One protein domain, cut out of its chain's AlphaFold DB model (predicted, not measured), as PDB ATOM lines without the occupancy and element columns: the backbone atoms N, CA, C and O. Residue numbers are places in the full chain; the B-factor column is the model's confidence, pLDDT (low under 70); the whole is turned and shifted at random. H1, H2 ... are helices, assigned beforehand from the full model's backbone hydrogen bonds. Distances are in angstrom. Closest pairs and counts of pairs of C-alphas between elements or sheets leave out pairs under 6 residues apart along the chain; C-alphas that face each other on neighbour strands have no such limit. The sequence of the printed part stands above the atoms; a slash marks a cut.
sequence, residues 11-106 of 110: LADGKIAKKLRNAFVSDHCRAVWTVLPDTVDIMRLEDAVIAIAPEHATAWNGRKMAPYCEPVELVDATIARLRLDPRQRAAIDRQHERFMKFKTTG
ATOM      1  N   LEU A  11     -15.964  -0.321 -18.029       92.75
ATOM      2  CA  LEU A  11     -16.996   0.700 -17.888       92.75
ATOM      3  C   LEU A  11     -16.671   1.990 -18.658       92.75
ATOM      4  O   LEU A  11     -17.582   2.635 -19.177       92.75
ATOM      5  N   ALA A  12     -15.396   2.384 -18.725       93.50
ATOM      6  CA  ALA A  12     -14.970   3.591 -19.432       93.50
ATOM      7  C   ALA A  12     -15.265   3.499 -20.939       93.50
ATOM      8  O   ALA A  12     -15.946   4.367 -21.488       93.50
ATOM      9  N   ASP A  13     -14.840   2.410 -21.575       94.81
ATOM     10  CA  ASP A  13     -15.101   2.151 -22.992       94.81
ATOM     11  C   ASP A  13     -16.605   1.957 -23.246       94.81
ATOM     12  O   ASP A  13     -17.172   2.544 -24.170       94.81
ATOM     13  N   GLY A  14     -17.290   1.223 -22.362       94.19
ATOM     14  CA  GLY A  14     -18.737   1.022 -22.438       94.19
ATOM     15  C   GLY A  14     -19.534   2.331 -22.360       94.19
ATOM     16  O   GLY A  14     -20.538   2.491 -23.056       94.19
ATOM     17  N   LYS A  15     -19.098   3.312 -21.557       94.88
ATOM     18  CA  LYS A  15     -19.723   4.648 -21.509       94.88
ATOM     19  C   LYS A  15     -19.599   5.382 -22.846       94.88
ATOM     20  O   LYS A  15     -20.577   5.998 -23.274       94.88
ATOM     21  N   ILE A  16     -18.450   5.286 -23.518       96.00
ATOM     22  CA  ILE A  16     -18.230   5.890 -24.842       96.00
ATOM     23  C   ILE A  16     -19.128   5.209 -25.884       96.00
ATOM     24  O   ILE A  16     -19.865   5.894 -26.595       96.00
ATOM     25  N   ALA A  17     -19.169   3.875 -25.905       95.31
ATOM     26  CA  ALA A  17     -20.048   3.127 -26.803       95.31
ATOM     27  C   ALA A  17     -21.538   3.436 -26.565       95.31
ATOM     28  O   ALA A  17     -22.297   3.615 -27.519       95.31
ATOM     29  N   LYS A  18     -21.962   3.594 -25.300       95.31
ATOM     30  CA  LYS A  18     -23.325   4.032 -24.957       95.31
ATOM     31  C   LYS A  18     -23.624   5.425 -25.515       95.31
ATOM     32  O   LYS A  18     -24.719   5.639 -26.025       95.31
ATOM     33  N   LYS A  19     -22.681   6.370 -25.414       95.62
ATOM     34  CA  LYS A  19     -22.851   7.727 -25.954       95.62
ATOM     35  C   LYS A  19     -23.051   7.691 -27.470       95.62
ATOM     36  O   LYS A  19     -23.992   8.314 -27.951       95.62
ATOM     37  N   LEU A  20     -22.231   6.917 -28.187       96.00
ATOM     38  CA  LEU A  20     -22.393   6.692 -29.625       96.00
ATOM     39  C   LEU A  20     -23.770   6.095 -29.945       96.00
ATOM     40  O   LEU A  20     -24.492   6.644 -30.770       96.00
ATOM     41  N   ARG A  21     -24.173   5.024 -29.251       94.69
ATOM     42  CA  ARG A  21     -25.483   4.387 -29.455       94.69
ATOM     43  C   ARG A  21     -26.637   5.361 -29.220       94.69
ATOM     44  O   ARG A  21     -27.574   5.388 -30.001       94.69
ATOM     45  N   ASN A  22     -26.582   6.162 -28.158       93.50
ATOM     46  CA  ASN A  22     -27.627   7.144 -27.871       93.50
ATOM     47  C   ASN A  22     -27.736   8.201 -28.979       93.50
ATOM     48  O   ASN A  22     -28.842   8.564 -29.360       93.50
ATOM     49  N   ALA A  23     -26.602   8.670 -29.503       94.88
ATOM     50  CA  ALA A  23     -26.579   9.611 -30.616       94.88
ATOM     51  C   ALA A  23     -27.140   8.985 -31.903       94.88
ATOM     52  O   ALA A  23     -27.978   9.592 -32.553       94.88
ATOM     53  N   PHE A  24     -26.752   7.745 -32.211       95.06
ATOM     54  CA  PHE A  24     -27.287   6.980 -33.339       95.06
ATOM     55  C   PHE A  24     -28.810   6.800 -33.241       95.06
ATOM     56  O   PHE A  24     -29.541   7.038 -34.197       95.06
ATOM     57  N   VAL A  25     -29.304   6.408 -32.061       92.06
ATOM     58  CA  VAL A  25     -30.743   6.275 -31.791       92.06
ATOM     59  C   VAL A  25     -31.444   7.617 -31.978       92.06
ATOM     60  O   VAL A  25     -32.504   7.650 -32.581       92.06
ATOM     61  N   SER A  26     -30.848   8.719 -31.525       90.50
ATOM     62  CA  SER A  26     -31.422  10.052 -31.725       90.50
ATOM     63  C   SER A  26     -31.501  10.464 -33.198       90.50
ATOM     64  O   SER A  26     -32.400  11.220 -33.550       90.50
ATOM     65  N   ASP A  27     -30.573  10.007 -34.041       90.44
ATOM     66  CA  ASP A  27     -30.541  10.355 -35.467       90.44
ATOM     67  C   ASP A  27     -31.538   9.523 -36.289       90.44
ATOM     68  O   ASP A  27     -32.106  10.010 -37.267       90.44
ATOM     69  N   HIS A  28     -31.729   8.254 -35.917       91.12
ATOM     70  CA  HIS A  28     -32.389   7.266 -36.779       91.12
ATOM     71  C   HIS A  28     -33.657   6.648 -36.184       91.12
ATOM     72  O   HIS A  28     -34.477   6.102 -36.925       91.12
ATOM     73  N   CYS A  29     -33.846   6.714 -34.867       86.38
ATOM     74  CA  CYS A  29     -35.022   6.171 -34.203       86.38
ATOM     75  C   CYS A  29     -36.043   7.279 -33.936       86.38
ATOM     76  O   CYS A  29     -35.707   8.356 -33.453       86.38
ATOM     77  N   ARG A  30     -37.316   6.989 -34.211       83.00
ATOM     78  CA  ARG A  30     -38.447   7.895 -33.946       83.00
ATOM     79  C   ARG A  30     -39.199   7.546 -32.659       83.00
ATOM     80  O   ARG A  30     -40.341   7.959 -32.489       83.00
ATOM     81  N   ALA A  31     -38.588   6.749 -31.780       82.88
ATOM     82  CA  ALA A  31     -39.201   6.383 -30.512       82.88
ATOM     83  C   ALA A  31     -39.396   7.629 -29.637       82.88
ATOM     84  O   ALA A  31     -38.461   8.396 -29.406       82.88
ATOM     85  N   VAL A  32     -40.614   7.799 -29.135       82.38
ATOM     86  CA  VAL A  32     -40.990   8.835 -28.170       82.38
ATOM     87  C   VAL A  32     -41.442   8.167 -26.878       82.38
ATOM     88  O   VAL A  32     -41.929   7.038 -26.896       82.38
ATOM     89  N   TRP A  33     -41.266   8.851 -25.752       85.44
ATOM     90  CA  TRP A  33     -41.706   8.376 -24.444       85.44
ATOM     91  C   TRP A  33     -42.398   9.507 -23.687       85.44
ATOM     92  O   TRP A  33     -42.129  10.684 -23.926       85.44
ATOM     93  N   THR A  34     -43.292   9.139 -22.776       88.44
ATOM     94  CA  THR A  34     -43.972  10.065 -21.870       88.44
ATOM     95  C   THR A  34     -43.931   9.509 -20.452       88.44
ATOM     96  O   THR A  34     -43.828   8.296 -20.265       88.44
ATOM     97  N   VAL A  35     -43.978  10.388 -19.453       92.88
ATOM     98  CA  VAL A  35     -44.073   9.986 -18.046       92.88
ATOM     99  C   VAL A  35     -45.529   9.663 -17.736       92.88
ATOM    100  O   VAL A  35     -46.422  10.443 -18.065       92.88
ATOM    101  N   LEU A  36     -45.756   8.534 -17.073       92.31
ATOM    102  CA  LEU A  36     -47.061   8.138 -16.557       92.31
ATOM    103  C   LEU A  36     -46.989   8.034 -15.028       92.31
ATOM    104  O   LEU A  36     -45.925   7.702 -14.505       92.31
ATOM    105  N   PRO A  37     -48.085   8.316 -14.304       95.25
ATOM    106  CA  PRO A  37     -48.170   8.016 -12.879       95.25
ATOM    107  C   PRO A  37     -47.989   6.520 -12.596       95.25
ATOM    108  O   PRO A  37     -48.487   5.685 -13.349       95.25
ATOM    109  N   ASP A  38     -47.390   6.185 -11.453       93.81
ATOM    110  CA  ASP A  38     -47.163   4.791 -11.030       93.81
ATOM    111  C   ASP A  38     -48.463   3.993 -10.811       93.81
ATOM    112  O   ASP A  38     -48.450   2.769 -10.743       93.81
ATOM    113  N   THR A  39     -49.604   4.681 -10.707       95.94
ATOM    114  CA  THR A  39     -50.934   4.073 -10.556       95.94
ATOM    115  C   THR A  39     -51.566   3.653 -11.883       95.94
ATOM    116  O   THR A  39     -52.676   3.122 -11.880       95.94
ATOM    117  N   VAL A  40     -50.939   3.961 -13.022       95.69
ATOM    118  CA  VAL A  40     -51.486   3.618 -14.337       95.69
ATOM    119  C   VAL A  40     -51.361   2.119 -14.584       95.69
ATOM    120  O   VAL A  40     -50.296   1.529 -14.424       95.69
ATOM    121  N   ASP A  41     -52.453   1.517 -15.048       95.62
ATOM    122  CA  ASP A  41     -52.442   0.166 -15.597       95.62
ATOM    123  C   ASP A  41     -51.743   0.178 -16.965       95.62
ATOM    124  O   ASP A  41     -52.349   0.471 -18.001       95.62
ATOM    125  N   ILE A  42     -50.433  -0.080 -16.945       93.81
ATOM    126  CA  ILE A  42     -49.579  -0.070 -18.139       93.81
ATOM    127  C   ILE A  42     -50.042  -1.119 -19.152       93.81
ATOM    128  O   ILE A  42     -50.026  -0.832 -20.345       93.81
ATOM    129  N   MET A  43     -50.500  -2.291 -18.697       93.25
ATOM    130  CA  MET A  43     -50.937  -3.364 -19.594       93.25
ATOM    131  C   MET A  43     -52.177  -2.941 -20.376       93.25
ATOM    132  O   MET A  43     -52.200  -3.006 -21.603       93.25
ATOM    133  N   ARG A  44     -53.189  -2.417 -19.676       95.81
ATOM    134  CA  ARG A  44     -54.409  -1.937 -20.333       95.81
ATOM    135  C   ARG A  44     -54.137  -0.766 -21.278       95.81
ATOM    136  O   ARG A  44     -54.800  -0.642 -22.309       95.81
ATOM    137  N   LEU A  45     -53.202   0.114 -20.923       94.25
ATOM    138  CA  LEU A  45     -52.804   1.221 -21.786       94.25
ATOM    139  C   LEU A  45     -52.089   0.723 -23.048       94.25
ATOM    140  O   LEU A  45     -52.381   1.217 -24.132       94.25
ATOM    141  N   GLU A  46     -51.187  -0.249 -22.920       92.75
ATOM    142  CA  GLU A  46     -50.494  -0.870 -24.051       92.75
ATOM    143  C   GLU A  46     -51.487  -1.511 -25.028       92.75
ATOM    144  O   GLU A  46     -51.441  -1.205 -26.222       92.75
ATOM    145  N   ASP A  47     -52.448  -2.295 -24.528       95.06
ATOM    146  CA  ASP A  47     -53.506  -2.898 -25.348       95.06
ATOM    147  C   ASP A  47     -54.305  -1.834 -26.117       95.06
ATOM    148  O   ASP A  47     -54.543  -1.961 -27.322       95.06
ATOM    149  N   ALA A  48     -54.686  -0.745 -25.439       95.50
ATOM    150  CA  ALA A  48     -55.415   0.357 -26.057       95.50
ATOM    151  C   ALA A  48     -54.585   1.084 -27.131       95.50
ATOM    152  O   ALA A  48     -55.123   1.452 -28.175       95.50
ATOM    153  N   VAL A  49     -53.280   1.272 -26.899       93.19
ATOM    154  CA  VAL A  49     -52.355   1.886 -27.866       93.19
ATOM    155  C   VAL A  49     -52.182   0.997 -29.095       93.19
ATOM    156  O   VAL A  49     -52.258   1.492 -30.218       93.19
ATOM    157  N   ILE A  50     -51.995  -0.312 -28.907       93.25
ATOM    158  CA  ILE A  50     -51.878  -1.281 -30.003       93.25
ATOM    159  C   ILE A  50     -53.165  -1.319 -30.834       93.25
ATOM    160  O   ILE A  50     -53.086  -1.350 -32.060       93.25
ATOM    161  N   ALA A  51     -54.337  -1.261 -30.192       95.19
ATOM    162  CA  ALA A  51     -55.632  -1.312 -30.872       95.19
ATOM    163  C   ALA A  51     -55.878  -0.135 -31.835       95.19
ATOM    164  O   ALA A  51     -56.593  -0.299 -32.822       95.19
ATOM    165  N   ILE A  52     -55.298   1.042 -31.567       96.06
ATOM    166  CA  ILE A  52     -55.430   2.233 -32.427       96.06
ATOM    167  C   ILE A  52     -54.228   2.451 -33.353       96.06
ATOM    168  O   ILE A  52     -54.271   3.322 -34.225       96.06
ATOM    169  N   ALA A  53     -53.134   1.717 -33.147       92.69
ATOM    170  CA  ALA A  53     -51.918   1.890 -33.922       92.69
ATOM    171  C   ALA A  53     -52.117   1.401 -35.369       92.69
ATOM    172  O   ALA A  53     -52.733   0.359 -35.600       92.69
ATOM    173  N   PRO A  54     -51.574   2.115 -36.371       93.38
ATOM    174  CA  PRO A  54     -51.623   1.646 -37.747       93.38
ATOM    175  C   PRO A  54     -50.823   0.344 -37.897       93.38
ATOM    176  O   PRO A  54     -49.798   0.161 -37.243       93.38
ATOM    177  N   GLU A  55     -51.245  -0.533 -38.810       89.88
ATOM    178  CA  GLU A  55     -50.684  -1.886 -38.981       89.88
ATOM    179  C   GLU A  55     -49.150  -1.903 -39.108       89.88
ATOM    180  O   GLU A  55     -48.462  -2.712 -38.487       89.88
ATOM    181  N   HIS A  56     -48.576  -0.960 -39.859       88.44
ATOM    182  CA  HIS A  56     -47.124  -0.877 -40.036       88.44
ATOM    183  C   HIS A  56     -46.363  -0.567 -38.732       88.44
ATOM    184  O   HIS A  56     -45.185  -0.905 -38.625       88.44
ATOM    185  N   ALA A  57     -47.008   0.069 -37.750       87.62
ATOM    186  CA  ALA A  57     -46.409   0.393 -36.460       87.62
ATOM    187  C   ALA A  57     -46.409  -0.807 -35.496       87.62
ATOM    188  O   ALA A  57     -45.529  -0.894 -34.645       87.62
ATOM    189  N   THR A  58     -47.342  -1.751 -35.654       88.81
ATOM    190  CA  THR A  58     -47.431  -2.990 -34.857       88.81
ATOM    191  C   THR A  58     -46.861  -4.208 -35.579       88.81
ATOM    192  O   THR A  58     -46.732  -5.269 -34.975       88.81
ATOM    193  N   ALA A  59     -46.444  -4.067 -36.842       85.88
ATOM    194  CA  ALA A  59     -45.913  -5.150 -37.673       85.88
ATOM    195  C   ALA A  59     -44.744  -5.927 -37.033       85.88
ATOM    196  O   ALA A  59     -44.516  -7.093 -37.369       85.88
ATOM    197  N   TRP A  60     -44.010  -5.289 -36.118       80.19
ATOM    198  CA  TRP A  60     -42.882  -5.870 -35.389       80.19
ATOM    199  C   TRP A  60     -43.269  -6.549 -34.064       80.19
ATOM    200  O   TRP A  60     -42.455  -7.297 -33.520       80.19
ATOM    201  N   ASN A  61     -44.485  -6.342 -33.552       85.88
ATOM    202  CA  ASN A  61     -44.917  -6.906 -32.273       85.88
ATOM    203  C   ASN A  61     -44.925  -8.441 -32.337       85.88
ATOM    204  O   ASN A  61     -45.417  -9.044 -33.290       85.88
ATOM    205  N   GLY A  62     -44.334  -9.088 -31.329       78.31
ATOM    206  CA  GLY A  62     -44.247 -10.550 -31.238       78.31
ATOM    207  C   GLY A  62     -43.297 -11.222 -32.241       78.31
ATOM    208  O   GLY A  62     -43.113 -12.440 -32.178       78.31
ATOM    209  N   ARG A  63     -42.649 -10.472 -33.146       80.06
ATOM    210  CA  ARG A  63     -41.679 -11.045 -34.090       80.06
ATOM    211  C   ARG A  63     -40.304 -11.174 -33.443       80.06
ATOM    212  O   ARG A  63     -39.701 -10.192 -33.020       80.06
ATOM    213  N   LYS A  64     -39.757 -12.392 -33.445       77.00
ATOM    214  CA  LYS A  64     -38.329 -12.611 -33.174       77.00
ATOM    215  C   LYS A  64     -37.532 -12.159 -34.395       77.00
ATOM    216  O   LYS A  64     -37.811 -12.594 -35.509       77.00
ATOM    217  N   MET A  65     -36.553 -11.283 -34.192       66.75
ATOM    218  CA  MET A  65     -35.689 -10.811 -35.271       66.75
ATOM    219  C   MET A  65     -34.452 -11.706 -35.370       66.75
ATOM    220  O   MET A  65     -33.830 -12.031 -34.357       66.75
ATOM    221  N   ALA A  66     -34.079 -12.083 -36.593       73.19
ATOM    222  CA  ALA A  66     -32.764 -12.656 -36.831       73.19
ATOM    223  C   ALA A  66     -31.680 -11.640 -36.417       73.19
ATOM    224  O   ALA A  66     -31.896 -10.431 -36.548       73.19
ATOM    225  N   PRO A  67     -30.509 -12.088 -35.935       69.88
ATOM    226  CA  PRO A  67     -29.394 -11.188 -35.693       69.88
ATOM    227  C   PRO A  67     -29.084 -10.390 -36.965       69.88
ATOM    228  O   PRO A  67     -28.736 -10.969 -37.990       69.88
ATOM    229  N   TYR A  68     -29.209  -9.067 -36.903       73.38
ATOM    230  CA  TYR A  68     -28.847  -8.189 -38.011       73.38
ATOM    231  C   TYR A  68     -27.389  -7.742 -37.885       73.38
ATOM    232  O   TYR A  68     -26.815  -7.680 -36.788       73.38
ATOM    233  N   CYS A  69     -26.771  -7.459 -39.029       79.38
ATOM    234  CA  CYS A  69     -25.456  -6.836 -39.076       79.38
ATOM    235  C   CYS A  69     -25.552  -5.387 -38.590       79.38
ATOM    236  O   CYS A  69     -26.547  -4.709 -38.843       79.38
ATOM    237  N   GLU A  70     -24.518  -4.904 -37.899       83.94
ATOM    238  CA  GLU A  70     -24.440  -3.486 -37.541       83.94
ATOM    239  C   GLU A  70     -24.502  -2.640 -38.828       83.94
ATOM    240  O   GLU A  70     -23.815  -2.978 -39.795       83.94
ATOM    241  N   PRO A  71     -25.310  -1.565 -38.879       90.50
ATOM    242  CA  PRO A  71     -25.357  -0.677 -40.038       90.50
ATOM    243  C   PRO A  71     -24.104   0.209 -40.058       90.50
ATOM    244  O   PRO A  71     -24.153   1.375 -39.671       90.50
ATOM    245  N   VAL A  72     -22.971  -0.376 -40.463       91.50
ATOM    246  CA  VAL A  72     -21.621   0.205 -40.339       91.50
ATOM    247  C   VAL A  72     -21.553   1.619 -40.911       91.50
ATOM    248  O   VAL A  72     -21.084   2.519 -40.226       91.50
ATOM    249  N   GLU A  73     -22.113   1.849 -42.099       94.06
ATOM    250  CA  GLU A  73     -22.090   3.163 -42.755       94.06
ATOM    251  C   GLU A  73     -22.787   4.256 -41.925       94.06
ATOM    252  O   GLU A  73     -22.257   5.354 -41.757       94.06
ATOM    253  N   LEU A  74     -23.952   3.949 -41.340       95.00
ATOM    254  CA  LEU A  74     -24.688   4.888 -40.486       95.00
ATOM    255  C   LEU A  74     -23.958   5.127 -39.154       95.00
ATOM    256  O   LEU A  74     -23.960   6.236 -38.610       95.00
ATOM    257  N   VAL A  75     -23.301   4.093 -38.627       93.75
ATOM    258  CA  VAL A  75     -22.483   4.207 -37.416       93.75
ATOM    259  C   VAL A  75     -21.253   5.075 -37.673       93.75
ATOM    260  O   VAL A  75     -20.989   5.983 -36.885       93.75
ATOM    261  N   ASP A  76     -20.537   4.862 -38.776       93.44
ATOM    262  CA  ASP A  76     -19.375   5.668 -39.156       93.44
ATOM    263  C   ASP A  76     -19.768   7.127 -39.421       93.44
ATOM    264  O   ASP A  76     -19.089   8.042 -38.945       93.44
ATOM    265  N   ALA A  77     -20.914   7.370 -40.068       95.19
ATOM    266  CA  ALA A  77     -21.469   8.714 -40.223       95.19
ATOM    267  C   ALA A  77     -21.751   9.380 -38.862       95.19
ATOM    268  O   ALA A  77     -21.428  10.553 -38.655       95.19
ATOM    269  N   THR A  78     -22.282   8.624 -37.895       95.56
ATOM    270  CA  THR A  78     -22.507   9.117 -36.527       95.56
ATOM    271  C   THR A  78     -21.182   9.442 -35.826       95.56
ATOM    272  O   THR A  78     -21.065  10.483 -35.178       95.56
ATOM    273  N   ILE A  79     -20.160   8.591 -35.967       94.38
ATOM    274  CA  ILE A  79     -18.818   8.821 -35.402       94.38
ATOM    275  C   ILE A  79     -18.207  10.105 -35.976       94.38
ATOM    276  O   ILE A  79     -17.712  10.939 -35.213       94.38
ATOM    277  N   ALA A  80     -18.289  10.289 -37.296       94.62
ATOM    278  CA  ALA A  80     -17.801  11.484 -37.976       94.62
ATOM    279  C   ALA A  80     -18.529  12.747 -37.487       94.62
ATOM    280  O   ALA A  80     -17.889  13.739 -37.135       94.62
ATOM    281  N   ARG A  81     -19.864  12.692 -37.374       96.31
ATOM    282  CA  ARG A  81     -20.697  13.794 -36.866       96.31
ATOM    283  C   ARG A  81     -20.347  14.181 -35.430       96.31
ATOM    284  O   ARG A  81     -20.286  15.366 -35.111       96.31
ATOM    285  N   LEU A  82     -20.110  13.194 -34.565       96.00
ATOM    286  CA  LEU A  82     -19.732  13.414 -33.168       96.00
ATOM    287  C   LEU A  82     -18.289  13.906 -32.994       96.00
ATOM    288  O   LEU A  82     -17.941  14.312 -31.884       96.00
ATOM    289  N   ARG A  83     -17.470  13.874 -34.057       96.31
ATOM    290  CA  ARG A  83     -16.050  14.260 -34.049       96.31
ATOM    291  C   ARG A  83     -15.282  13.576 -32.917       96.31
ATOM    292  O   ARG A  83     -14.573  14.228 -32.153       96.31
ATOM    293  N   LEU A  84     -15.486  12.265 -32.783       93.31
ATOM    294  CA  LEU A  84     -14.831  11.494 -31.733       93.31
ATOM    295  C   LEU A  84     -13.313  11.521 -31.916       93.31
ATOM    296  O   LEU A  84     -12.807  11.346 -33.023       93.31
ATOM    297  N   ASP A  85     -12.597  11.727 -30.815       94.75
ATOM    298  CA  ASP A  85     -11.139  11.733 -30.825       94.75
ATOM    299  C   ASP A  85     -10.564  10.309 -31.037       94.75
ATOM    300  O   ASP A  85     -11.282   9.309 -30.883       94.75
ATOM    301  N   PRO A  86      -9.264  10.169 -31.364       95.06
ATOM    302  CA  PRO A  86      -8.657   8.858 -31.603       95.06
ATOM    303  C   PRO A  86      -8.778   7.880 -30.424       95.06
ATOM    304  O   PRO A  86      -8.922   6.674 -30.627       95.06
ATOM    305  N   ARG A  87      -8.770   8.374 -29.179       95.31
ATOM    306  CA  ARG A  87      -8.924   7.538 -27.981       95.31
ATOM    307  C   ARG A  87     -10.353   7.009 -27.869       95.31
ATOM    308  O   ARG A  87     -10.547   5.850 -27.500       95.31
ATOM    309  N   GLN A  88     -11.345   7.837 -28.187       96.12
ATOM    310  CA  GLN A  88     -12.755   7.456 -28.223       96.12
ATOM    311  C   GLN A  88     -13.042   6.459 -29.347       96.12
ATOM    312  O   GLN A  88     -13.757   5.486 -29.109       96.12
ATOM    313  N   ARG A  89     -12.445   6.645 -30.533       94.56
ATOM    314  CA  ARG A  89     -12.520   5.675 -31.638       94.56
ATOM    315  C   ARG A  89     -11.959   4.320 -31.208       94.56
ATOM    316  O   ARG A  89     -12.680   3.331 -31.248       94.56
ATOM    317  N   ALA A  90     -10.746   4.304 -30.654       95.62
ATOM    318  CA  ALA A  90     -10.124   3.072 -30.174       95.62
ATOM    319  C   ALA A  90     -10.952   2.376 -29.073       95.62
ATOM    320  O   ALA A  90     -10.966   1.152 -28.983       95.62
ATOM    321  N   ALA A  91     -11.652   3.137 -28.224       95.62
ATOM    322  CA  ALA A  91     -12.568   2.572 -27.231       95.62
ATOM    323  C   ALA A  91     -13.784   1.883 -27.869       95.62
ATOM    324  O   ALA A  91     -14.202   0.827 -27.397       95.62
ATOM    325  N   ILE A  92     -14.338   2.454 -28.943       95.12
ATOM    326  CA  ILE A  92     -15.426   1.833 -29.710       95.12
ATOM    327  C   ILE A  92     -14.938   0.555 -30.391       95.12
ATOM    328  O   ILE A  92     -15.630  -0.460 -30.308       95.12
ATOM    329  N   ASP A  93     -13.748   0.581 -30.991       93.88
ATOM    330  CA  ASP A  93     -13.180  -0.578 -31.684       93.88
ATOM    331  C   ASP A  93     -12.953  -1.744 -30.705       93.88
ATOM    332  O   ASP A  93     -13.420  -2.857 -30.945       93.88
ATOM    333  N   ARG A  94     -12.394  -1.478 -29.513       94.81
ATOM    334  CA  ARG A  94     -12.273  -2.494 -28.446       94.81
ATOM    335  C   ARG A  94     -13.620  -3.076 -28.012       94.81
ATOM    336  O   ARG A  94     -13.702  -4.260 -27.687       94.81
ATOM    337  N   GLN A  95     -14.684  -2.272 -27.969       93.62
ATOM    338  CA  GLN A  95     -16.031  -2.769 -27.654       93.62
ATOM    339  C   GLN A  95     -16.610  -3.613 -28.792       93.62
ATOM    340  O   GLN A  95     -17.285  -4.609 -28.535       93.62
ATOM    341  N   HIS A  96     -16.326  -3.256 -30.043       90.88
ATOM    342  CA  HIS A  96     -16.708  -4.055 -31.201       90.88
ATOM    343  C   HIS A  96     -15.995  -5.418 -31.199       90.88
ATOM    344  O   HIS A  96     -16.644  -6.451 -31.346       90.88
ATOM    345  N   GLU A  97     -14.689  -5.454 -30.928       91.31
ATOM    346  CA  GLU A  97     -13.935  -6.708 -30.800       91.31
ATOM    347  C   GLU A  97     -14.490  -7.617 -29.697       91.31
ATOM    348  O   GLU A  97     -14.610  -8.829 -29.883       91.31
ATOM    349  N   ARG A  98     -14.858  -7.043 -28.544       89.31
ATOM    350  CA  ARG A  98     -15.482  -7.791 -27.440       89.31
ATOM    351  C   ARG A  98     -16.808  -8.406 -27.850       89.31
ATOM    352  O   ARG A  98     -17.037  -9.577 -27.565       89.31
ATOM    353  N   PHE A  99     -17.646  -7.644 -28.548       87.31
ATOM    354  CA  PHE A  99     -18.902  -8.154 -29.085       87.31
ATOM    355  C   PHE A  99     -18.690  -9.322 -30.046       87.31
ATOM    356  O   PHE A  99     -19.385 -10.330 -29.945       87.31
ATOM    357  N   MET A 100     -17.722  -9.202 -30.957       86.62
ATOM    358  CA  MET A 100     -17.433 -10.267 -31.916       86.62
ATOM    359  C   MET A 100     -16.929 -11.524 -31.212       86.62
ATOM    360  O   MET A 100     -17.449 -12.605 -31.475       86.62
ATOM    361  N   LYS A 101     -16.021 -11.386 -30.237       85.81
ATOM    362  CA  LYS A 101     -15.588 -12.508 -29.388       85.81
ATOM    363  C   LYS A 101     -16.774 -13.152 -28.667       85.81
ATOM    364  O   LYS A 101     -16.929 -14.364 -28.736       85.81
ATOM    365  N   PHE A 102     -17.644 -12.349 -28.055       78.88
ATOM    366  CA  PHE A 102     -18.846 -12.828 -27.371       78.88
ATOM    367  C   PHE A 102     -19.782 -13.613 -28.303       78.88
ATOM    368  O   PHE A 102     -20.229 -14.703 -27.949       78.88
ATOM    369  N   LYS A 103     -20.023 -13.110 -29.523       73.56
ATOM    370  CA  LYS A 103     -20.790 -13.821 -30.559       73.56
ATOM    371  C   LYS A 103     -20.149 -15.159 -30.934       73.56
ATOM    372  O   LYS A 103     -20.863 -16.147 -31.072       73.56
ATOM    373  N   THR A 104     -18.828 -15.201 -31.094       72.38
ATOM    374  CA  THR A 104     -18.099 -16.417 -31.486       72.38
ATOM    375  C   THR A 104     -18.061 -17.470 -30.375       72.38
ATOM    376  O   THR A 104     -18.104 -18.657 -30.673       72.38
ATOM    377  N   THR A 105     -18.016 -17.072 -29.098       70.94
ATOM    378  CA  THR A 105     -17.971 -18.012 -27.957       70.94
ATOM    379  C   THR A 105     -19.337 -18.637 -27.625       70.94
ATOM    380  O   THR A 105     -19.411 -19.521 -26.779       70.94
ATOM    381  N   GLY A 106     -20.429 -18.229 -28.282       57.16
ATOM    382  CA  GLY A 106     -21.737 -18.881 -28.133       57.16
ATOM    383  C   GLY A 106     -22.445 -18.635 -26.795       57.16
ATOM    384  O   GLY A 106     -23.470 -19.258 -26.530       57.16
TER     385      GLY A 106
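AT A GLANCE: This is residues 11 to 106 of the 110 residues of an uncharacterized protein of Novosphingobium sediminis (UniProt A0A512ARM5). Two separate groups of helices make the ends of an open, elongated frame: H1 with H4 and H5 crosswise on it, and H2 with short H3. Two long links, residues 29 to 41 and 59 to 71, join them. The printed part has 96 residues with five named helices, H1 to H5 in chain order, and no named strand: all helix. It is loose, radius of gyration of the C-alphas 17.9 A, spanning 47 by 30 by 25 A.

IN THESE COORDINATES: Find C-alpha 11 at (-16.996, 0.700, -17.888); H1 runs 25.2 A to residue 28. H2 is residues 42 to 52, H3 55 to 58, H4 72 to 82. H5, residues 86 to 104, runs 27.0 A to C-alpha 104 at (-18.099, -16.417, -31.486).

HOW THE PARTS SIT: H1 touches H5 about perpendicular, 89 degrees; C-alphas 13 and 91 are closest, 5.0 A. H1 touches H4 at 79 degrees, about perpendicular; C-alphas 24 and 78 are closest, 6.1 A. H2 and H3 are close but not clearly touching; C-alphas 50 and 58 are closest, 6.8 A. Every O i to N i+4 pair is within hydrogen-bond range in H1, H2, H4 and H5; H3 is too short for one.

THE WHOLE: The printed part has no cut. Residues 65, 67 and 106 have pLDDT under 70.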